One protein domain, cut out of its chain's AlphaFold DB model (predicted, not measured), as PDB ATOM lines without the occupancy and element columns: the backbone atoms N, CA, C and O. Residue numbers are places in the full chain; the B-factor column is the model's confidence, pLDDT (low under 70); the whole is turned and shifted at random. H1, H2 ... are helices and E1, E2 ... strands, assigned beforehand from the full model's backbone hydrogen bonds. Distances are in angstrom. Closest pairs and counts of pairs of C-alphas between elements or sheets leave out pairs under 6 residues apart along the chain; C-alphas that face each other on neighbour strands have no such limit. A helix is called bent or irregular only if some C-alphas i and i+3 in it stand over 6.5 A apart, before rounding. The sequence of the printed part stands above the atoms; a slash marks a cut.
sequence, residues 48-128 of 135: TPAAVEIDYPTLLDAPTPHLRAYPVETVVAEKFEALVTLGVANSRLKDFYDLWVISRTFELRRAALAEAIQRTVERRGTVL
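This is residues 48 to 128 of the 135 residues of an uncharacterized protein of Bradyrhizobium diazoefficiens (UniProt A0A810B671). Three helices make the body, with H1 between H2 and H3, while the two-stranded hairpin E1 and E2, with its loop, reaches away as an arm that makes the length. The 81 printed residues run E1, E2, H1, H2, H3, mostly helix, the strands antiparallel. The whole is loose, radius of gyration of the C-alphas 14.7 A, spanning 46 by 27 by 21 A.

Find E1, residues 52 to 55, from C-alpha 52 at (11.894, -32.460, 23.874); E2 is 66 to 69. H1, 72 to 89, runs 25.5 A, irregular, with C-alphas 85 and 88 9.3 A apart, and has a kink of 34 degrees near residue 83. H2, 93 to 105, runs 18.5 A; H3, 110 to 124, 21.1 A, ending at (-6.457, -31.756, 11.676).

Between E1 and E2, look for N 52 and O 69, 2.9 A, within hydrogen-bond range. H1 and H2, a helical hairpin, touch, closest at C-alphas Lys 79 and Asp 95, 6.3 A, a shallow tilt of 29 degrees, opposite ways. H1, with residues 73 to 81 alone, touches H3, closest at C-alphas Ala 77 and Ile 117, 4.4 A, a steep tilt of 53 degrees, the same way. H2 and H3 are apart. Every O i to N i+4 pair is within hydrogen-bond range in H2 and H3, and 12 of 14 in H1.

The C-alphas farthest apart, Asp 61 and Val 127, are 47.1 A apart. The printed part has no cut and no long link; residues 88 to 92 have pLDDT under 70.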
ATOM      1  N   THR A  48       2.510 -30.591  20.884       96.31
ATOM      2  CA  THR A  48       2.079 -30.064  22.184       96.31
ATOM      3  C   THR A  48       2.229 -31.138  23.265       96.31
ATOM      4  O   THR A  48       1.607 -32.197  23.151       96.31
ATOM      5  N   PRO A  49       3.022 -30.901  24.327       95.19
ATOM      6  CA  PRO A  49       3.938 -29.767  24.542       95.19
ATOM      7  C   PRO A  49       5.020 -29.618  23.455       95.19
ATOM      8  O   PRO A  49       5.046 -30.375  22.494       95.19
ATOM      9  N   ALA A  50       5.923 -28.640  23.573       95.88
ATOM     10  CA  ALA A  50       7.026 -28.507  22.617       95.88
ATOM     11  C   ALA A  50       7.893 -29.782  22.561       95.88
ATOM     12  O   ALA A  50       8.020 -30.500  23.554       95.88
ATOM     13  N   ALA A  51       8.507 -30.042  21.399       96.25
ATOM     14  CA  ALA A  51       9.439 -31.156  21.226       96.25
ATOM     15  C   ALA A  51      10.555 -31.120  22.280       96.25
ATOM     16  O   ALA A  51      11.107 -30.053  22.564       96.25
ATOM     17  N   VAL A  52      10.898 -32.289  22.812       94.81
ATOM     18  CA  VAL A  52      11.894 -32.460  23.874       94.81
ATOM     19  C   VAL A  52      13.203 -32.983  23.300       94.81
ATOM     20  O   VAL A  52      13.198 -33.735  22.327       94.81
ATOM     21  N   GLU A  53      14.329 -32.590  23.885       96.62
ATOM     22  CA  GLU A  53      15.624 -33.177  23.543       96.62
ATOM     23  C   GLU A  53      15.806 -34.500  24.284       96.62
ATOM     24  O   GLU A  53      15.502 -34.601  25.475       96.62
ATOM     25  N   ILE A  54      16.264 -35.521  23.564       94.75
ATOM     26  CA  ILE A  54      16.528 -36.847  24.110       94.75
ATOM     27  C   ILE A  54      17.872 -37.380  23.634       94.75
ATOM     28  O   ILE A  54      18.295 -37.147  22.498       94.75
ATOM     29  N   ASP A  55      18.460 -38.195  24.497       95.38
ATOM     30  CA  ASP A  55      19.578 -39.069  24.183       95.38
ATOM     31  C   ASP A  55      19.014 -40.429  23.781       95.38
ATOM     32  O   ASP A  55      18.426 -41.141  24.600       95.38
ATOM     33  N   TYR A  56      19.126 -40.780  22.500       91.88
ATOM     34  CA  TYR A  56      18.564 -42.037  22.015       91.88
ATOM     35  C   TYR A  56      19.528 -43.200  22.287       91.88
ATOM     36  O   TYR A  56      20.706 -43.108  21.939       91.88
ATOM     37  N   PRO A  57      19.067 -44.314  22.880       90.38
ATOM     38  CA  PRO A  57      19.950 -45.425  23.206       90.38
ATOM     39  C   PRO A  57      20.550 -46.051  21.941       90.38
ATOM     40  O   PRO A  57      19.854 -46.303  20.954       90.38
ATOM     41  N   THR A  58      21.852 -46.333  21.978       90.38
ATOM     42  CA  THR A  58      22.558 -47.028  20.900       90.38
ATOM     43  C   THR A  58      22.592 -48.529  21.165       90.38
ATOM     44  O   THR A  58      22.770 -48.978  22.293       90.38
ATOM     45  N   LEU A  59      22.414 -49.325  20.108       86.31
ATOM     46  CA  LEU A  59      22.536 -50.788  20.184       86.31
ATOM     47  C   LEU A  59      23.994 -51.265  20.054       86.31
ATOM     48  O   LEU A  59      24.327 -52.371  20.466       86.31
ATOM     49  N   LEU A  60      24.847 -50.443  19.446       83.62
ATOM     50  CA  LEU A  60      26.276 -50.687  19.249       83.62
ATOM     51  C   LEU A  60      27.077 -49.630  20.022       83.62
ATOM     52  O   LEU A  60      26.516 -48.595  20.392       83.62
ATOM     53  N   ASP A  61      28.384 -49.858  20.181       84.31
ATOM     54  CA  ASP A  61      29.344 -48.911  20.772       84.31
ATOM     55  C   ASP A  61      29.578 -47.696  19.850       84.31
ATOM     56  O   ASP A  61      30.647 -47.495  19.273       84.31
ATOM     57  N   ALA A  62      28.528 -46.906  19.656       85.12
ATOM     58  CA  ALA A  62      28.496 -45.697  18.854       85.12
ATOM     59  C   ALA A  62      28.169 -44.488  19.747       85.12
ATOM     60  O   ALA A  62      27.538 -44.657  20.792       85.12
ATOM     61  N   PRO A  63      28.554 -43.265  19.342       90.00
ATOM     62  CA  PRO A  63      28.145 -42.056  20.046       90.00
ATOM     63  C   PRO A  63      26.620 -41.960  20.151       90.00
ATOM     64  O   PRO A  63      25.913 -42.222  19.175       90.00
ATOM     65  N   THR A  64      26.126 -41.562  21.322       93.31
ATOM     66  CA  THR A  64      24.699 -41.377  21.597       93.31
ATOM     67  C   THR A  64      24.109 -40.275  20.709       93.31
ATOM     68  O   THR A  64      24.589 -39.141  20.753       93.31
ATOM     69  N   PRO A  65      23.084 -40.564  19.886       93.62
ATOM     70  CA  PRO A  65      22.402 -39.542  19.109       93.62
ATOM     71  C   PRO A  65      21.592 -38.608  20.006       93.62
ATOM     72  O   PRO A  65      20.750 -39.063  20.781       93.62
ATOM     73  N   HIS A  66      21.792 -37.306  19.821       95.62
ATOM     74  CA  HIS A  66      20.981 -36.254  20.428       95.62
ATOM     75  C   HIS A  66      19.876 -35.843  19.450       95.62
ATOM     76  O   HIS A  66      20.162 -35.370  18.347       95.62
ATOM     77  N   LEU A  67      18.615 -36.066  19.822       95.62
ATOM     78  CA  LEU A  67      17.460 -35.893  18.939       95.62
ATOM     79  C   LEU A  67      16.396 -35.004  19.573       95.62
ATOM     80  O   LEU A  67      16.186 -35.029  20.781       95.62
ATOM     81  N   ARG A  68      15.643 -34.288  18.734       96.38
ATOM     82  CA  ARG A  68      14.364 -33.694  19.137       96.38
ATOM     83  C   ARG A  68      13.261 -34.720  18.917       96.38
ATOM     84  O   ARG A  68      13.019 -35.128  17.783       96.38
ATOM     85  N   ALA A  69      12.600 -35.125  19.991       94.88
ATOM     86  CA  ALA A  69      11.523 -36.097  19.977       94.88
ATOM     87  C   ALA A  69      10.177 -35.451  20.301       94.88
ATOM     88  O   ALA A  69      10.079 -34.429  20.984       94.88
ATOM     89  N   TYR A  70       9.120 -36.083  19.804       94.75
ATOM     90  CA  TYR A  70       7.763 -35.724  20.181       94.75
ATOM     91  C   TYR A  70       7.536 -36.109  21.643       94.75
ATOM     92  O   TYR A  70       7.920 -37.215  22.040       94.75
ATOM     93  N   PRO A  71       6.897 -35.243  22.444       95.75
ATOM     94  CA  PRO A  71       6.466 -35.649  23.767       95.75
ATOM     95  C   PRO A  71       5.378 -36.720  23.642       95.75
ATOM     96  O   PRO A  71       4.621 -36.767  22.664       95.75
ATOM     97  N   VAL A  72       5.298 -37.593  24.644       95.94
ATOM     98  CA  VAL A  72       4.389 -38.746  24.631       95.94
ATOM     99  C   VAL A  72       2.925 -38.318  24.491       95.94
ATOM    100  O   VAL A  72       2.143 -39.003  23.838       95.94
ATOM    101  N   GLU A  73       2.565 -37.148  25.018       97.31
ATOM    102  CA  GLU A  73       1.233 -36.566  24.893       97.31
ATOM    103  C   GLU A  73       0.852 -36.296  23.431       97.31
ATOM    104  O   GLU A  73      -0.255 -36.650  23.026       97.31
ATOM    105  N   THR A  74       1.769 -35.761  22.614       96.75
ATOM    106  CA  THR A  74       1.530 -35.559  21.171       96.75
ATOM    107  C   THR A  74       1.381 -36.897  20.447       96.75
ATOM    108  O   THR A  74       0.481 -37.058  19.628       96.75
ATOM    109  N   VAL A  75       2.210 -37.893  20.782       95.38
ATOM    110  CA  VAL A  75       2.122 -39.234  20.171       95.38
ATOM    111  C   VAL A  75       0.761 -39.876  20.451       95.38
ATOM    112  O   VAL A  75       0.141 -40.443  19.549       95.38
ATOM    113  N   VAL A  76       0.279 -39.779  21.693       96.19
ATOM    114  CA  VAL A  76      -1.047 -40.276  22.075       96.19
ATOM    115  C   VAL A  76      -2.147 -39.497  21.360       96.19
ATOM    116  O   VAL A  76      -3.069 -40.121  20.840       96.19
ATOM    117  N   ALA A  77      -2.046 -38.167  21.301       95.31
ATOM    118  CA  ALA A  77      -3.029 -37.308  20.648       95.31
ATOM    119  C   ALA A  77      -3.202 -37.638  19.159       95.31
ATOM    120  O   ALA A  77      -4.329 -37.807  18.697       95.31
ATOM    121  N   GLU A  78      -2.104 -37.815  18.421       93.00
ATOM    122  CA  GLU A  78      -2.158 -38.183  17.004       93.00
ATOM    123  C   GLU A  78      -2.710 -39.586  16.768       93.00
ATOM    124  O   GLU A  78      -3.489 -39.791  15.835       93.00
ATOM    125  N   LYS A  79      -2.325 -40.557  17.604       91.94
ATOM    126  CA  LYS A  79      -2.882 -41.911  17.523       91.94
ATOM    127  C   LYS A  79      -4.376 -41.894  17.813       91.94
ATOM    128  O   LYS A  79      -5.139 -42.497  17.070       91.94
ATOM    129  N   PHE A  80      -4.794 -41.184  18.856       91.69
ATOM    130  CA  PHE A  80      -6.201 -41.040  19.214       91.69
ATOM    131  C   PHE A  80      -7.013 -40.381  18.094       91.69
ATOM    132  O   PHE A  80      -8.054 -40.908  17.712       91.69
ATOM    133  N   GLU A  81      -6.522 -39.279  17.527       91.06
ATOM    134  CA  GLU A  81      -7.164 -38.609  16.395       91.06
ATOM    135  C   GLU A  81      -7.322 -39.564  15.204       91.06
ATOM    136  O   GLU A  81      -8.421 -39.691  14.668       91.06
ATOM    137  N   ALA A  82      -6.282 -40.334  14.867       87.38
ATOM    138  CA  ALA A  82      -6.362 -41.321  13.796       87.38
ATOM    139  C   ALA A  82      -7.412 -42.415  14.072       87.38
ATOM    140  O   ALA A  82      -8.109 -42.838  13.147       87.38
ATOM    141  N   LEU A  83      -7.562 -42.866  15.327       87.12
ATOM    142  CA  LEU A  83      -8.613 -43.820  15.710       87.12
ATOM    143  C   LEU A  83     -10.015 -43.230  15.504       87.12
ATOM    144  O   LEU A  83     -10.903 -43.935  15.023       87.12
ATOM    145  N   VAL A  84     -10.210 -41.955  15.856       87.00
ATOM    146  CA  VAL A  84     -11.488 -41.246  15.686       87.00
ATOM    147  C   VAL A  84     -11.816 -41.076  14.205       87.00
ATOM    148  O   VAL A  84     -12.921 -41.412  13.783       87.00
ATOM    149  N   THR A  85     -10.849 -40.622  13.408       84.44
ATOM    150  CA  THR A  85     -11.023 -40.348  11.976       84.44
ATOM    151  C   THR A  85     -11.298 -41.614  11.165       84.44
ATOM    152  O   THR A  85     -12.114 -41.594  10.245       84.44
ATOM    153  N   LEU A  86     -10.669 -42.743  11.507       78.38
ATOM    154  CA  LEU A  86     -10.871 -44.010  10.791       78.38
ATOM    155  C   LEU A  86     -12.140 -44.767  11.222       78.38
ATOM    156  O   LEU A  86     -12.649 -45.590  10.458       78.38
ATOM    157  N   GLY A  87     -12.660 -44.505  12.426       74.31
ATOM    158  CA  GLY A  87     -13.925 -45.062  12.910       74.31
ATOM    159  C   GLY A  87     -14.033 -46.590  12.772       74.31
ATOM    160  O   GLY A  87     -13.129 -47.337  13.140       74.31
ATOM    161  N   VAL A  88     -15.160 -47.073  12.234       59.94
ATOM    162  CA  VAL A  88     -15.482 -48.514  12.100       59.94
ATOM    163  C   VAL A  88     -14.618 -49.227  11.043       59.94
ATOM    164  O   VAL A  88     -14.513 -50.450  11.060       59.94
ATOM    165  N   ALA A  89     -13.938 -48.492  10.156       59.81
ATOM    166  CA  ALA A  89     -13.031 -49.059   9.149       59.81
ATOM    167  C   ALA A  89     -11.622 -49.365   9.701       59.81
ATOM    168  O   ALA A  89     -10.699 -49.693   8.950       59.81
ATOM    169  N   ASN A  90     -11.428 -49.228  11.012       61.88
ATOM    170  CA  ASN A  90     -10.122 -49.307  11.633       61.88
ATOM    171  C   ASN A  90      -9.602 -50.753  11.745       61.88
ATOM    172  O   ASN A  90      -9.927 -51.489  12.671       61.88
ATOM    173  N   SER A  91      -8.727 -51.140  10.814       61.50
ATOM    174  CA  SER A  91      -7.944 -52.385  10.859       61.50
ATOM    175  C   SER A  91      -6.593 -52.232  11.574       61.50
ATOM    176  O   SER A  91      -5.813 -53.184  11.654       61.50
ATOM    177  N   ARG A  92      -6.279 -51.047  12.117       68.06
ATOM    178  CA  ARG A  92      -4.983 -50.733  12.734       68.06
ATOM    179  C   ARG A  92      -4.948 -51.153  14.201       68.06
ATOM    180  O   ARG A  92      -4.757 -50.333  15.096       68.06
ATOM    181  N   LEU A  93      -5.042 -52.460  14.451       79.44
ATOM    182  CA  LEU A  93      -4.862 -53.044  15.790       79.44
ATOM    183  C   LEU A  93      -3.554 -52.573  16.462       79.44
ATOM    184  O   LEU A  93      -3.485 -52.441  17.683       79.44
ATOM    185  N   LYS A  94      -2.534 -52.252  15.654       83.94
ATOM    186  CA  LYS A  94      -1.267 -51.679  16.114       83.94
ATOM    187  C   LYS A  94      -1.436 -50.371  16.895       83.94
ATOM    188  O   LYS A  94      -0.761 -50.216  17.904       83.94
ATOM    189  N   ASP A  95      -2.302 -49.450  16.475       86.00
ATOM    190  CA  ASP A  95      -2.438 -48.159  17.165       86.00
ATOM    191  C   ASP A  95      -3.065 -48.327  18.556       86.00
ATOM    192  O   ASP A  95      -2.612 -47.697  19.510       86.00
ATOM    193  N   PHE A  96      -4.021 -49.251  18.706       87.88
ATOM    194  CA  PHE A  96      -4.544 -49.640  20.019       87.88
ATOM    195  C   PHE A  96      -3.470 -50.281  20.903       87.88
ATOM    196  O   PHE A  96      -3.365 -49.940  22.081       87.88
ATOM    197  N   TYR A  97      -2.661 -51.187  20.344       90.75
ATOM    198  CA  TYR A  97      -1.563 -51.811  21.081       90.75
ATOM    199  C   TYR A  97      -0.519 -50.780  21.526       90.75
ATOM    200  O   TYR A  97      -0.125 -50.777  22.689       90.75
ATOM    201  N   ASP A  98      -0.116 -49.871  20.637       91.56
ATOM    202  CA  ASP A  98       0.842 -48.812  20.952       91.56
ATOM    203  C   ASP A  98       0.307 -47.909  22.079       91.56
ATOM    204  O   ASP A  98       1.028 -47.636  23.036       91.56
ATOM    205  N   LEU A  99      -0.966 -47.492  22.022       93.25
ATOM    206  CA  LEU A  99      -1.604 -46.712  23.092       93.25
ATOM    207  C   LEU A  99      -1.661 -47.480  24.416       93.25
ATOM    208  O   LEU A  99      -1.400 -46.903  25.474       93.25
ATOM    209  N   TRP A 100      -1.963 -48.780  24.370       93.69
ATOM    210  CA  TRP A 100      -1.947 -49.627  25.557       93.69
ATOM    211  C   TRP A 100      -0.542 -49.696  26.166       93.69
ATOM    212  O   TRP A 100      -0.390 -49.412  27.353       93.69
ATOM    213  N   VAL A 101       0.496 -49.968  25.366       95.69
ATOM    214  CA  VAL A 101       1.894 -49.983  25.834       95.69
ATOM    215  C   VAL A 101       2.290 -48.628  26.417       95.69
ATOM    216  O   VAL A 101       2.838 -48.578  27.520       95.69
ATOM    217  N   ILE A 102       1.970 -47.527  25.732       95.69
ATOM    218  CA  ILE A 102       2.274 -46.171  26.205       95.69
ATOM    219  C   ILE A 102       1.617 -45.917  27.566       95.69
ATOM    220  O   ILE A 102       2.295 -45.471  28.487       95.69
ATOM    221  N   SER A 103       0.340 -46.282  27.730       94.44
ATOM    222  CA  SER A 103      -0.407 -46.077  28.982       94.44
ATOM    223  C   SER A 103       0.165 -46.841  30.183       94.44
ATOM    224  O   SER A 103      -0.088 -46.482  31.330       94.44
ATOM    225  N   ARG A 104       0.923 -47.914  29.924       96.00
ATOM    226  CA  ARG A 104       1.578 -48.748  30.942       96.00
ATOM    227  C   ARG A 104       3.022 -48.337  31.216       96.00
ATOM    228  O   ARG A 104       3.564 -48.746  32.237       96.00
ATOM    229  N   THR A 105       3.630 -47.577  30.308       95.62
ATOM    230  CA  THR A 105       5.065 -47.255  30.333       95.62
ATOM    231  C   THR A 105       5.326 -45.816  30.764       95.62
ATOM    232  O   THR A 105       6.313 -45.557  31.445       95.62
ATOM    233  N   PHE A 106       4.449 -44.882  30.388       94.06
ATOM    234  CA  PHE A 106       4.643 -43.454  30.617       94.06
ATOM    235  C   PHE A 106       3.590 -42.888  31.567       94.06
ATOM    236  O   PHE A 106       2.411 -43.234  31.496       94.06
ATOM    237  N   GLU A 107       4.011 -41.960  32.423       93.75
ATOM    238  CA  GLU A 107       3.086 -41.146  33.202       93.75
ATOM    239  C   GLU A 107       2.501 -40.043  32.313       93.75
ATOM    240  O   GLU A 107       3.213 -39.176  31.808       93.75
ATOM    241  N   LEU A 108       1.184 -40.078  32.116       93.62
ATOM    242  CA  LEU A 108       0.473 -39.110  31.286       93.62
ATOM    243  C   LEU A 108      -0.188 -38.055  32.172       93.62
ATOM    244  O   LEU A 108      -1.221 -38.299  32.803       93.62
ATOM    245  N   ARG A 109       0.380 -36.845  32.197       94.50
ATOM    246  CA  ARG A 109      -0.232 -35.716  32.907       94.50
ATOM    247  C   ARG A 109      -1.514 -35.301  32.196       94.50
ATOM    248  O   ARG A 109      -1.478 -34.777  31.086       94.50
ATOM    249  N   ARG A 110      -2.652 -35.472  32.878       94.06
ATOM    250  CA  ARG A 110      -4.001 -35.216  32.341       94.06
ATOM    251  C   ARG A 110      -4.129 -33.875  31.611       94.06
ATOM    252  O   ARG A 110      -4.716 -33.844  30.538       94.06
ATOM    253  N   ALA A 111      -3.597 -32.793  32.180       96.44
ATOM    254  CA  ALA A 111      -3.695 -31.461  31.582       96.44
ATOM    255  C   ALA A 111      -2.940 -31.360  30.245       96.44
ATOM    256  O   ALA A 111      -3.520 -30.928  29.256       96.44
ATOM    257  N   ALA A 112      -1.687 -31.827  30.198       96.19
ATOM    258  CA  ALA A 112      -0.871 -31.790  28.983       96.19
ATOM    259  C   ALA A 112      -1.428 -32.715  27.895       96.19
ATOM    260  O   ALA A 112      -1.450 -32.348  26.726       96.19
ATOM    261  N   LEU A 113      -1.934 -33.890  28.282       97.06
ATOM    262  CA  LEU A 113      -2.563 -34.810  27.341       97.06
ATOM    263  C   LEU A 113      -3.857 -34.234  26.753       97.06
ATOM    264  O   LEU A 113      -4.079 -34.337  25.550       97.06
ATOM    265  N   ALA A 114      -4.709 -33.628  27.585       96.25
ATOM    266  CA  ALA A 114      -5.939 -32.996  27.118       96.25
ATOM    267  C   ALA A 114      -5.645 -31.846  26.144       96.25
ATOM    268  O   ALA A 114      -6.289 -31.752  25.100       96.25
ATOM    269  N   GLU A 115      -4.642 -31.023  26.457       97.38
ATOM    270  CA  GLU A 115      -4.194 -29.949  25.572       97.38
ATOM    271  C   GLU A 115      -3.663 -30.504  24.245       97.38
ATOM    272  O   GLU A 115      -4.073 -30.043  23.184       97.38
ATOM    273  N   ALA A 116      -2.812 -31.534  24.287       97.38
ATOM    274  CA  ALA A 116      -2.281 -32.176  23.089       97.38
ATOM    275  C   ALA A 116      -3.399 -32.703  22.179       97.38
ATOM    276  O   ALA A 116      -3.417 -32.397  20.991       97.38
ATOM    277  N   ILE A 117      -4.374 -33.424  22.745       96.12
ATOM    278  CA  ILE A 117      -5.534 -33.933  22.001       96.12
ATOM    279  C   ILE A 117      -6.300 -32.783  21.353       96.12
ATOM    280  O   ILE A 117      -6.574 -32.838  20.155       96.12
ATOM    281  N   GLN A 118      -6.617 -31.736  22.117       95.62
ATOM    282  CA  GLN A 118      -7.341 -30.582  21.596       95.62
ATOM    283  C   GLN A 118      -6.591 -29.940  20.422       95.62
ATOM    284  O   GLN A 118      -7.172 -29.756  19.355       95.62
ATOM    285  N   ARG A 119      -5.292 -29.660  20.584       96.56
ATOM    286  CA  ARG A 119      -4.466 -29.029  19.546       96.56
ATOM    287  C   ARG A 119      -4.350 -29.885  18.292       96.56
ATOM    288  O   ARG A 119      -4.443 -29.349  17.190       96.56
ATOM    289  N   THR A 120      -4.166 -31.195  18.433       94.81
ATOM    290  CA  THR A 120      -4.075 -32.114  17.292       94.81
ATOM    291  C   THR A 120      -5.392 -32.179  16.522       94.81
ATOM    292  O   THR A 120      -5.388 -32.079  15.297       94.81
ATOM    293  N   VAL A 121      -6.515 -32.297  17.229       93.50
ATOM    294  CA  VAL A 121      -7.860 -32.349  16.639       93.50
ATOM    295  C   VAL A 121      -8.197 -31.037  15.928       93.50
ATOM    296  O   VAL A 121      -8.617 -31.065  14.775       93.50
ATOM    297  N   GLU A 122      -7.953 -29.890  16.573       93.62
ATOM    298  CA  GLU A 122      -8.126 -28.559  15.971       93.62
ATOM    299  C   GLU A 122      -7.270 -28.408  14.711       93.62
ATOM    300  O   GLU A 122      -7.748 -27.937  13.680       93.62
ATOM    301  N   ARG A 123      -6.006 -28.849  14.772       91.94
ATOM    302  CA  ARG A 123      -5.073 -28.750  13.651       91.94
ATOM    303  C   ARG A 123      -5.481 -29.612  12.460       91.94
ATOM    304  O   ARG A 123      -5.266 -29.193  11.326       91.94
ATOM    305  N   ARG A 124      -6.034 -30.801  12.713       88.88
ATOM    306  CA  ARG A 124      -6.457 -31.756  11.676       88.88
ATOM    307  C   ARG A 124      -7.918 -31.581  11.246       88.88
ATOM    308  O   ARG A 124      -8.348 -32.237  10.304       88.88
ATOM    309  N   GLY A 125      -8.667 -30.678  11.885       89.44
ATOM    310  CA  GLY A 125     -10.079 -30.428  11.579       89.44
ATOM    311  C   GLY A 125     -11.002 -31.590  11.959       89.44
ATOM    312  O   GLY A 125     -12.092 -31.724  11.405       89.44
ATOM    313  N   THR A 126     -10.569 -32.449  12.882       87.69
ATOM    314  CA  THR A 126     -11.289 -33.666  13.260       87.69
ATOM    315  C   THR A 126     -12.457 -33.317  14.179       87.69
ATOM    316  O   THR A 126     -12.307 -32.587  15.155       87.69
ATOM    317  N   VAL A 127     -13.650 -33.845  13.905       85.81
ATOM    318  CA  VAL A 127     -14.808 -33.654  14.790       85.81
ATOM    319  C   VAL A 127     -14.823 -34.769  15.826       85.81
ATOM    320  O   VAL A 127     -14.963 -35.942  15.482       85.81
ATOM    321  N   LEU A 128     -14.696 -34.414  17.107       82.75
ATOM    322  CA  LEU A 128     -14.810 -35.399  18.180       82.75
ATOM    323  C   LEU A 128     -16.262 -35.883  18.318       82.75
ATOM    324  O   LEU A 128     -17.189 -35.066  18.307       82.75
TER     325      LEU A 128